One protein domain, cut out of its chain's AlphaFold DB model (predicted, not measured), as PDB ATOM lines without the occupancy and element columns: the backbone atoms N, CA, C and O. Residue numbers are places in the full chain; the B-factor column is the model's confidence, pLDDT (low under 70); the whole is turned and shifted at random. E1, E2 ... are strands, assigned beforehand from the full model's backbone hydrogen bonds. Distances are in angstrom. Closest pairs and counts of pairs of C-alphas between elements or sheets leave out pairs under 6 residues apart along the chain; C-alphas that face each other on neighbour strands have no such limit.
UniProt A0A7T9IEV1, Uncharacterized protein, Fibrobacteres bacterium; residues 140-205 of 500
ATOM      1  N   THR A 140      35.670 -19.015   9.917       91.31
ATOM      2  CA  THR A 140      36.253 -20.179  10.596       91.31
ATOM      3  C   THR A 140      36.374 -21.365   9.646       91.31
ATOM      4  O   THR A 140      35.686 -21.446   8.628       91.31
ATOM      5  N   SER A 141      37.248 -22.309   9.988       89.44
ATOM      6  CA  SER A 141      37.309 -23.601   9.312       89.44
ATOM      7  C   SER A 141      36.296 -24.561   9.927       89.44
ATOM      8  O   SER A 141      36.062 -24.556  11.133       89.44
ATOM      9  N   VAL A 142      35.731 -25.459   9.120       86.25
ATOM     10  CA  VAL A 142      34.872 -26.538   9.640       86.25
ATOM     11  C   VAL A 142      35.651 -27.470  10.567       86.25
ATOM     12  O   VAL A 142      35.089 -27.998  11.519       86.25
ATOM     13  N   ALA A 143      36.957 -27.633  10.333       86.50
ATOM     14  CA  ALA A 143      37.817 -28.475  11.161       86.50
ATOM     15  C   ALA A 143      38.049 -27.909  12.575       86.50
ATOM     16  O   ALA A 143      38.388 -28.669  13.476       86.50
ATOM     17  N   SER A 144      37.874 -26.597  12.778       88.81
ATOM     18  CA  SER A 144      38.006 -25.954  14.093       88.81
ATOM     19  C   SER A 144      36.691 -25.880  14.871       88.81
ATOM     20  O   SER A 144      36.678 -25.385  15.997       88.81
ATOM     21  N   LEU A 145      35.582 -26.350  14.295       88.06
ATOM     22  CA  LEU A 145      34.287 -26.410  14.967       88.06
ATOM     23  C   LEU A 145      34.121 -27.736  15.725       88.06
ATOM     24  O   LEU A 145      34.699 -28.752  15.328       88.06
ATOM     25  N   PRO A 146      33.284 -27.775  16.779       88.25
ATOM     26  CA  PRO A 146      32.778 -29.036  17.301       88.25
ATOM     27  C   PRO A 146      32.106 -29.846  16.190       88.25
ATOM     28  O   PRO A 146      31.585 -29.276  15.230       88.25
ATOM     29  N   GLY A 147      32.051 -31.170  16.360       90.81
ATOM     30  CA  GLY A 147      31.313 -32.035  15.441       90.81
ATOM     31  C   GLY A 147      29.888 -31.517  15.229       90.81
ATOM     32  O   GLY A 147      29.115 -31.398  16.185       90.81
ATOM     33  N   LEU A 148      29.569 -31.187  13.981       93.12
ATOM     34  CA  LEU A 148      28.294 -30.650  13.544       93.12
ATOM     35  C   LEU A 148      27.201 -31.698  13.750       93.12
ATOM     36  O   LEU A 148      27.337 -32.866  13.382       93.12
ATOM     37  N   ARG A 149      26.093 -31.256  14.340       90.81
ATOM     38  CA  ARG A 149      24.922 -32.071  14.669       90.81
ATOM     39  C   ARG A 149      23.711 -31.494  13.943       90.81
ATOM     40  O   ARG A 149      23.036 -30.623  14.501       90.81
ATOM     41  N   PRO A 150      23.450 -31.935  12.702       85.75
ATOM     42  CA  PRO A 150      22.253 -31.547  11.974       85.75
ATOM     43  C   PRO A 150      20.981 -31.889  12.756       85.75
ATOM     44  O   PRO A 150      20.845 -32.982  13.301       85.75
ATOM     45  N   SER A 151      20.036 -30.954  12.804       79.12
ATOM     46  CA  SER A 151      18.718 -31.154  13.416       79.12
ATOM     47  C   SER A 151      17.805 -32.048  12.571       79.12
ATOM     48  O   SER A 151      16.848 -32.629  13.088       79.12
ATOM     49  N   LEU A 152      18.098 -32.179  11.273       65.69
ATOM     50  CA  LEU A 152      17.367 -33.054  10.370       65.69
ATOM     51  C   LEU A 152      17.725 -34.524  10.618       65.69
ATOM     52  O   LEU A 152      18.892 -34.909  10.626       65.69
ATOM     53  N   ALA A 153      16.702 -35.364  10.772       66.19
ATOM     54  CA  ALA A 153      16.880 -36.788  11.030       66.19
ATOM     55  C   ALA A 153      17.700 -37.477   9.924       66.19
ATOM     56  O   ALA A 153      17.425 -37.311   8.735       66.19
ATOM     57  N   GLY A 154      18.693 -38.268  10.340       66.81
ATOM     58  CA  GLY A 154      19.554 -39.056   9.455       66.81
ATOM     59  C   GLY A 154      20.630 -38.258   8.709       66.81
ATOM     60  O   GLY A 154      21.417 -38.855   7.980       66.81
ATOM     61  N   TRP A 155      20.705 -36.942   8.912       81.62
ATOM     62  CA  TRP A 155      21.845 -36.152   8.465       81.62
ATOM     63  C   TRP A 155      23.025 -36.327   9.417       81.62
ATOM     64  O   TRP A 155      22.870 -36.262  10.636       81.62
ATOM     65  N   VAL A 156      24.217 -36.508   8.856       83.69
ATOM     66  CA  VAL A 156      25.463 -36.674   9.615       83.69
ATOM     67  C   VAL A 156      26.576 -35.827   9.014       83.69
ATOM     68  O   VAL A 156      26.573 -35.541   7.820       83.69
ATOM     69  N   GLN A 157      27.550 -35.430   9.828       89.19
ATOM     70  CA  GLN A 157      28.776 -34.824   9.317       89.19
ATOM     71  C   GLN A 157      29.770 -35.916   8.905       89.19
ATOM     72  O   GLN A 157      30.032 -36.841   9.672       89.19
ATOM     73  N   VAL A 158      30.369 -35.770   7.722       85.19
ATOM     74  CA  VAL A 158      31.484 -36.597   7.246       85.19
ATOM     75  C   VAL A 158      32.599 -35.665   6.774       85.19
ATOM     76  O   VAL A 158      32.526 -35.085   5.694       85.19
ATOM     77  N   GLY A 159      33.631 -35.479   7.599       86.00
ATOM     78  CA  GLY A 159      34.688 -34.500   7.321       86.00
ATOM     79  C   GLY A 159      34.138 -33.069   7.266       86.00
ATOM     80  O   GLY A 159      33.496 -32.612   8.210       86.00
ATOM     81  N   SER A 160      34.376 -32.359   6.162       86.44
ATOM     82  CA  SER A 160      33.825 -31.019   5.898       86.44
ATOM     83  C   SER A 160      32.485 -31.039   5.147       86.44
ATOM     84  O   SER A 160      32.041 -30.004   4.649       86.44
ATOM     85  N   GLU A 161      31.841 -32.202   5.045       89.12
ATOM     86  CA  GLU A 161      30.595 -32.386   4.304       89.12
ATOM     87  C   GLU A 161      29.435 -32.740   5.243       89.12
ATOM     88  O   GLU A 161      29.606 -33.417   6.262       89.12
ATOM     89  N   LEU A 162      28.234 -32.299   4.876       84.06
ATOM     90  CA  LEU A 162      26.979 -32.714   5.495       84.06
ATOM     91  C   LEU A 162      26.339 -33.776   4.607       84.06
ATOM     92  O   LEU A 162      25.986 -33.507   3.461       84.06
ATOM     93  N   SER A 163      26.211 -34.994   5.122       79.62
ATOM     94  CA  SER A 163      25.656 -36.125   4.391       79.62
ATOM     95  C   SER A 163      24.197 -36.360   4.790       79.62
ATOM     96  O   SER A 163      23.948 -36.759   5.930       79.62
ATOM     97  N   PRO A 164      23.233 -36.158   3.880       71.88
ATOM     98  CA  PRO A 164      21.863 -36.641   4.039       71.88
ATOM     99  C   PRO A 164      21.753 -38.177   3.976       71.88
ATOM    100  O   PRO A 164      22.689 -38.847   3.520       71.88
ATOM    101  N   PRO A 165      20.586 -38.739   4.356       56.94
ATOM    102  CA  PRO A 165      20.293 -40.171   4.231       56.94
ATOM    103  C   PRO A 165      20.343 -40.718   2.799       56.94
ATOM    104  O   PRO A 165      20.586 -41.906   2.611       56.94
ATOM    105  N   ASP A 166      20.090 -39.878   1.793       58.34
ATOM    106  CA  ASP A 166      20.121 -40.263   0.375       58.34
ATOM    107  C   ASP A 166      21.552 -40.297  -0.207       58.34
ATOM    108  O   ASP A 166      21.746 -40.657  -1.367       58.34
ATOM    109  N   GLY A 167      22.558 -39.938   0.601       64.38
ATOM    110  CA  GLY A 167      23.975 -39.986   0.254       64.38
ATOM    111  C   GLY A 167      24.489 -38.798  -0.563       64.38
ATOM    112  O   GLY A 167      25.690 -38.745  -0.839       64.38
ATOM    113  N   LYS A 168      23.643 -37.824  -0.933       66.56
ATOM    114  CA  LYS A 168      24.071 -36.628  -1.677       66.56
ATOM    115  C   LYS A 168      24.730 -35.602  -0.760       66.56
ATOM    116  O   LYS A 168      24.093 -34.683  -0.253       66.56
ATOM    117  N   ARG A 169      26.027 -35.777  -0.536       79.69
ATOM    118  CA  ARG A 169      26.810 -34.928   0.366       79.69
ATOM    119  C   ARG A 169      26.802 -33.463  -0.073       79.69
ATOM    120  O   ARG A 169      26.985 -33.174  -1.250       79.69
ATOM    121  N   GLN A 170      26.632 -32.566   0.894       81.94
ATOM    122  CA  GLN A 170      26.772 -31.122   0.724       81.94
ATOM    123  C   GLN A 170      28.131 -30.675   1.243       81.94
ATOM    124  O   GLN A 170      28.431 -30.851   2.430       81.94
ATOM    125  N   ARG A 171      28.951 -30.064   0.390       87.19
ATOM    126  CA  ARG A 171      30.236 -29.515   0.821       87.19
ATOM    127  C   ARG A 171      30.028 -28.188   1.531       87.19
ATOM    128  O   ARG A 171      29.410 -27.281   0.977       87.19
ATOM    129  N   VAL A 172      30.589 -28.036   2.730       90.88
ATOM    130  CA  VAL A 172      30.643 -26.729   3.394       90.88
ATOM    131  C   VAL A 172      31.717 -25.877   2.717       90.88
ATOM    132  O   VAL A 172      32.890 -26.242   2.691       90.88
ATOM    133  N   LEU A 173      31.301 -24.746   2.154       89.88
ATOM    134  CA  LEU A 173      32.149 -23.822   1.398       89.88
ATOM    135  C   LEU A 173      32.649 -22.667   2.263       89.88
ATOM    136  O   LEU A 173      33.757 -22.174   2.072       89.88
ATOM    137  N   SER A 174      31.833 -22.232   3.222       90.50
ATOM    138  CA  SER A 174      32.182 -21.174   4.164       90.50
ATOM    139  C   SER A 174      31.525 -21.430   5.512       90.50
ATOM    140  O   SER A 174      30.381 -21.880   5.574       90.50
ATOM    141  N   ALA A 175      32.247 -21.127   6.588       93.19
ATOM    142  CA  ALA A 175      31.727 -21.133   7.943       93.19
ATOM    143  C   ALA A 175      32.045 -19.796   8.621       93.19
ATOM    144  O   ALA A 175      33.144 -19.256   8.485       93.19
ATOM    145  N   LEU A 176      31.070 -19.272   9.353       94.44
ATOM    146  CA  LEU A 176      31.146 -17.998  10.050       94.44
ATOM    147  C   LEU A 176      30.633 -18.178  11.477       94.44
ATOM    148  O   LEU A 176      29.550 -18.726  11.682       94.44
ATOM    149  N   VAL A 177      31.404 -17.703  12.453       94.38
ATOM    150  CA  VAL A 177      30.957 -17.580  13.842       94.38
ATOM    151  C   VAL A 177      30.691 -16.111  14.127       94.38
ATOM    152  O   VAL A 177      31.579 -15.275  13.961       94.38
ATOM    153  N   LEU A 178      29.466 -15.812  14.547       92.56
ATOM    154  CA  LEU A 178      29.006 -14.474  14.899       92.56
ATOM    155  C   LEU A 178      28.908 -14.323  16.417       92.56
ATOM    156  O   LEU A 178      28.321 -15.173  17.093       92.56
ATOM    157  N   ASP A 179      29.503 -13.253  16.946       89.31
ATOM    158  CA  ASP A 179      29.556 -12.935  18.385       89.31
ATOM    159  C   ASP A 179      30.043 -14.109  19.257       89.31
ATOM    160  O   ASP A 179      29.605 -14.299  20.392       89.31
ATOM    161  N   GLY A 180      30.905 -14.968  18.702       88.06
ATOM    162  CA  GLY A 180      31.410 -16.166  19.380       88.06
ATOM    163  C   GLY A 180      30.364 -17.256  19.659       88.06
ATOM    164  O   GLY A 180      30.691 -18.251  20.306       88.06
ATOM    165  N   ARG A 181      29.115 -17.104  19.196       90.25
ATOM    166  CA  ARG A 181      27.996 -17.984  19.570       90.25
ATOM    167  C   ARG A 181      27.242 -18.558  18.383       90.25
ATOM    168  O   ARG A 181      26.968 -19.761  18.379       90.25
ATOM    169  N   ASP A 182      26.860 -17.723  17.427       92.25
ATOM    170  CA  ASP A 182      25.974 -18.132  16.342       92.25
ATOM    171  C   ASP A 182      26.813 -18.698  15.203       92.25
ATOM    172  O   ASP A 182      27.745 -18.055  14.722       92.25
ATOM    173  N   LEU A 183      26.500 -19.918  14.781       94.19
ATOM    174  CA  LEU A 183      27.190 -20.585  13.686       94.19
ATOM    175  C   LEU A 183      26.377 -20.437  12.409       94.19
ATOM    176  O   LEU A 183      25.193 -20.756  12.397       94.19
ATOM    177  N   TRP A 184      27.029 -20.021  11.332       94.19
ATOM    178  CA  TRP A 184      26.464 -19.980   9.992       94.19
ATOM    179  C   TRP A 184      27.358 -20.757   9.041       94.19
ATOM    180  O   TRP A 184      28.577 -20.598   9.057       94.19
ATOM    181  N   LEU A 185      26.753 -21.603   8.215       92.69
ATOM    182  CA  LEU A 185      27.445 -22.405   7.215       92.69
ATOM    183  C   LEU A 185      26.806 -22.147   5.858       92.69
ATOM    184  O   LEU A 185      25.592 -22.258   5.720       92.69
ATOM    185  N   ALA A 186      27.618 -21.862   4.852       88.44
ATOM    186  CA  ALA A 186      27.193 -21.858   3.462       88.44
ATOM    187  C   ALA A 186      27.725 -23.133   2.799       88.44
ATOM    188  O   ALA A 186      28.928 -23.402   2.835       88.44
ATOM    189  N   THR A 187      26.831 -23.930   2.225       84.56
ATOM    190  CA  THR A 187      27.151 -25.145   1.474       84.56
ATOM    191  C   THR A 187      26.922 -24.930  -0.017       84.56
ATOM    192  O   THR A 187      26.369 -23.919  -0.450       84.56
ATOM    193  N   ASP A 188      27.342 -25.892  -0.826       73.19
ATOM    194  CA  ASP A 188      27.023 -25.945  -2.253       73.19
ATOM    195  C   ASP A 188      25.519 -26.054  -2.565       73.19
ATOM    196  O   ASP A 188      25.127 -25.758  -3.695       73.19
ATOM    197  N   ALA A 189      24.691 -26.422  -1.582       69.44
ATOM    198  CA  ALA A 189      23.258 -26.666  -1.739       69.44
ATOM    199  C   ALA A 189      22.357 -25.856  -0.785       69.44
ATOM    200  O   ALA A 189      21.133 -25.967  -0.862       69.44
ATOM    201  N   GLY A 190      22.910 -25.041   0.118       76.06
ATOM    202  CA  GLY A 190      22.096 -24.256   1.041       76.06
ATOM    203  C   GLY A 190      22.882 -23.482   2.090       76.06
ATOM    204  O   GLY A 190      24.105 -23.402   2.060       76.06
ATOM    205  N   VAL A 191      22.157 -22.894   3.037       82.75
ATOM    206  CA  VAL A 191      22.729 -22.218   4.203       82.75
ATOM    207  C   VAL A 191      22.156 -22.881   5.440       82.75
ATOM    208  O   VAL A 191      20.967 -23.191   5.494       82.75
ATOM    209  N   TRP A 192      23.009 -23.096   6.427       87.75
ATOM    210  CA  TRP A 192      22.650 -23.640   7.723       87.75
ATOM    211  C   TRP A 192      22.981 -22.614   8.799       87.75
ATOM    212  O   TRP A 192      23.960 -21.877   8.680       87.75
ATOM    213  N   THR A 193      22.185 -22.583   9.859       91.00
ATOM    214  CA  THR A 193      22.453 -21.776  11.049       91.00
ATOM    215  C   THR A 193      22.389 -22.637  12.300       91.00
ATOM    216  O   THR A 193      21.850 -23.741  12.276       91.00
ATOM    217  N   GLY A 194      22.973 -22.179  13.396       91.06
ATOM    218  CA  GLY A 194      23.057 -22.969  14.605       91.06
ATOM    219  C   GLY A 194      23.899 -22.334  15.691       91.06
ATOM    220  O   GLY A 194      24.081 -21.122  15.754       91.06
ATOM    221  N   ASN A 195      24.433 -23.181  16.564       92.81
ATOM    222  CA  ASN A 195      25.218 -22.754  17.710       92.81
ATOM    223  C   ASN A 195      26.648 -23.301  17.634       92.81
ATOM    224  O   ASN A 195      26.859 -24.515  17.632       92.81
ATOM    225  N   ALA A 196      27.627 -22.396  17.630       93.19
ATOM    226  CA  ALA A 196      29.042 -22.709  17.458       93.19
ATOM    227  C   ALA A 196      29.613 -23.556  18.605       93.19
ATOM    228  O   ALA A 196      30.455 -24.412  18.362       93.19
ATOM    229  N   ALA A 197      29.121 -23.370  19.836       92.31
ATOM    230  CA  ALA A 197      29.600 -24.114  21.001       92.31
ATOM    231  C   ALA A 197      29.118 -25.576  21.018       92.31
ATOM    232  O   ALA A 197      29.833 -26.467  21.469       92.31
ATOM    233  N   THR A 198      27.902 -25.838  20.533       92.00
ATOM    234  CA  THR A 198      27.299 -27.184  20.555       92.00
ATOM    235  C   THR A 198      27.404 -27.926  19.225       92.00
ATOM    236  O   THR A 198      27.120 -29.125  19.182       92.00
ATOM    237  N   GLY A 199      27.734 -27.222  18.140       91.12
ATOM    238  CA  GLY A 199      27.719 -27.747  16.775       91.12
ATOM    239  C   GLY A 199      26.316 -28.060  16.243       91.12
ATOM    240  O   GLY A 199      26.192 -28.578  15.137       91.12
ATOM    241  N   ARG A 200      25.240 -27.781  16.996       91.50
ATOM    242  CA  ARG A 200      23.868 -28.011  16.522       91.50
ATOM    243  C   ARG A 200      23.549 -27.039  15.399       91.50
ATOM    244  O   ARG A 200      23.679 -25.836  15.612       91.50
ATOM    245  N   ILE A 201      23.111 -27.561  14.256       90.38
ATOM    246  CA  ILE A 201      22.784 -26.774  13.063       90.38
ATOM    247  C   ILE A 201      21.441 -27.192  12.469       90.38
ATOM    248  O   ILE A 201      21.048 -28.353  12.548       90.38
ATOM    249  N   GLU A 202      20.762 -26.252  11.831       84.50
ATOM    250  CA  GLU A 202      19.525 -26.447  11.087       84.50
ATOM    251  C   GLU A 202      19.591 -25.722   9.736       84.50
ATOM    252  O   GLU A 202      20.233 -24.672   9.631       84.50
ATOM    253  N   PRO A 203      18.978 -26.273   8.679       77.69
ATOM    254  CA  PRO A 203      19.002 -25.643   7.371       77.69
ATOM    255  C   PRO A 203      18.017 -24.477   7.324       77.69
ATOM    256  O   PRO A 203      16.898 -24.565   7.834       77.69
ATOM    257  N   LEU A 204      18.411 -23.401   6.649       74.81
ATOM    258  CA  LEU A 204      17.551 -22.257   6.385       74.81
ATOM    259  C   LEU A 204      16.883 -22.391   5.010       74.81
ATOM    260  O   LEU A 204      17.567 -22.638   4.013       74.81
ATOM    261  N   PRO A 205      15.556 -22.187   4.910       65.38
ATOM    262  CA  PRO A 205      14.874 -22.140   3.626       65.38
ATOM    263  C   PRO A 205      15.234 -20.834   2.907       65.38
ATOM    264  O   PRO A 205      14.778 -19.749   3.267       65.38
TER     265      PRO A 205
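What this domain is: This is residues 140 to 205 of the 500 residues of an uncharacterized protein of Fibrobacteres bacterium (UniProt A0A7T9IEV1). One sheet of six strands goes back and forth and curls like part of a barrel, left open between its edge strands E1 and E6. The long lead-in, residues 140 to 155, runs without a named element, and its residues 149 to 150 pair in parallel with residues 200 to 201 of E6. The printed part has 66 residues with six named strands, E1 to E6 in chain order, and no named helix; the sheet's order is E1, E2, E3, E4, E5, E6, all antiparallel. The class is all strand, though 31 of the 66 residues, under half, are in named elements. The whole is compact, with a radius of gyration of the C-alphas of 10.6 A, and spans 34 by 22 by 20 A, only just elongated.

How they stand to each other: Begin at E3, residues 170 to 178, an inner strand that bends by 63 degrees at residue 173. Its pairing is staggered: residues 170 to 171 pair with E2, residues 161 to 163, and residues 172 to 178 with E4, residues 182 to 187. Between E2 and E3 look at N 162 and O 170, 2.8 A apart; their directions differ by 118 degrees. Between E3 and E4 find N 176 and O 184 at 2.8 A. E2 has as its other neighbour the edge strand E1, residues 156 to 158, antiparallel to it, with N 158 and O 161 at 2.9 A. On the other side of E4 comes E5, residues 191 to 195, with N 185 and O 192 at 2.8 A. The other edge strand, E6, residues 200 to 204, has its N 202 2.8 A from O 193 of E5. The six strands form a meander, each strand the antiparallel neighbour of the one before, and each successive pair is a hairpin. The sheet is strongly twisted, and E1 and E6 are apart.

Where its parts are: Find C-alpha 156 at (25.463, -36.674, 9.615), where E1 begins; E1 and E2 have three residues each. E3 starts from C-alpha 170 at (26.772, -31.122, 0.724) and is the longest strand, 22.0 A from first to last C-alpha. E4 measures 16.5 A, E5 13.7 A and E6 13.3 A, ending at C-alpha 204, (17.551, -22.257, 6.385).

The domain as a whole: Look for the two C-alphas farthest apart at Asp 166 and Asp 179, 34.1 A. The printed part has no cut. The link from E2 to E3 is short, and the other four are tight. The mean pLDDT of the printed part is 84.3; residues 152 to 154, 165 to 168, 189 and 205 are under 70.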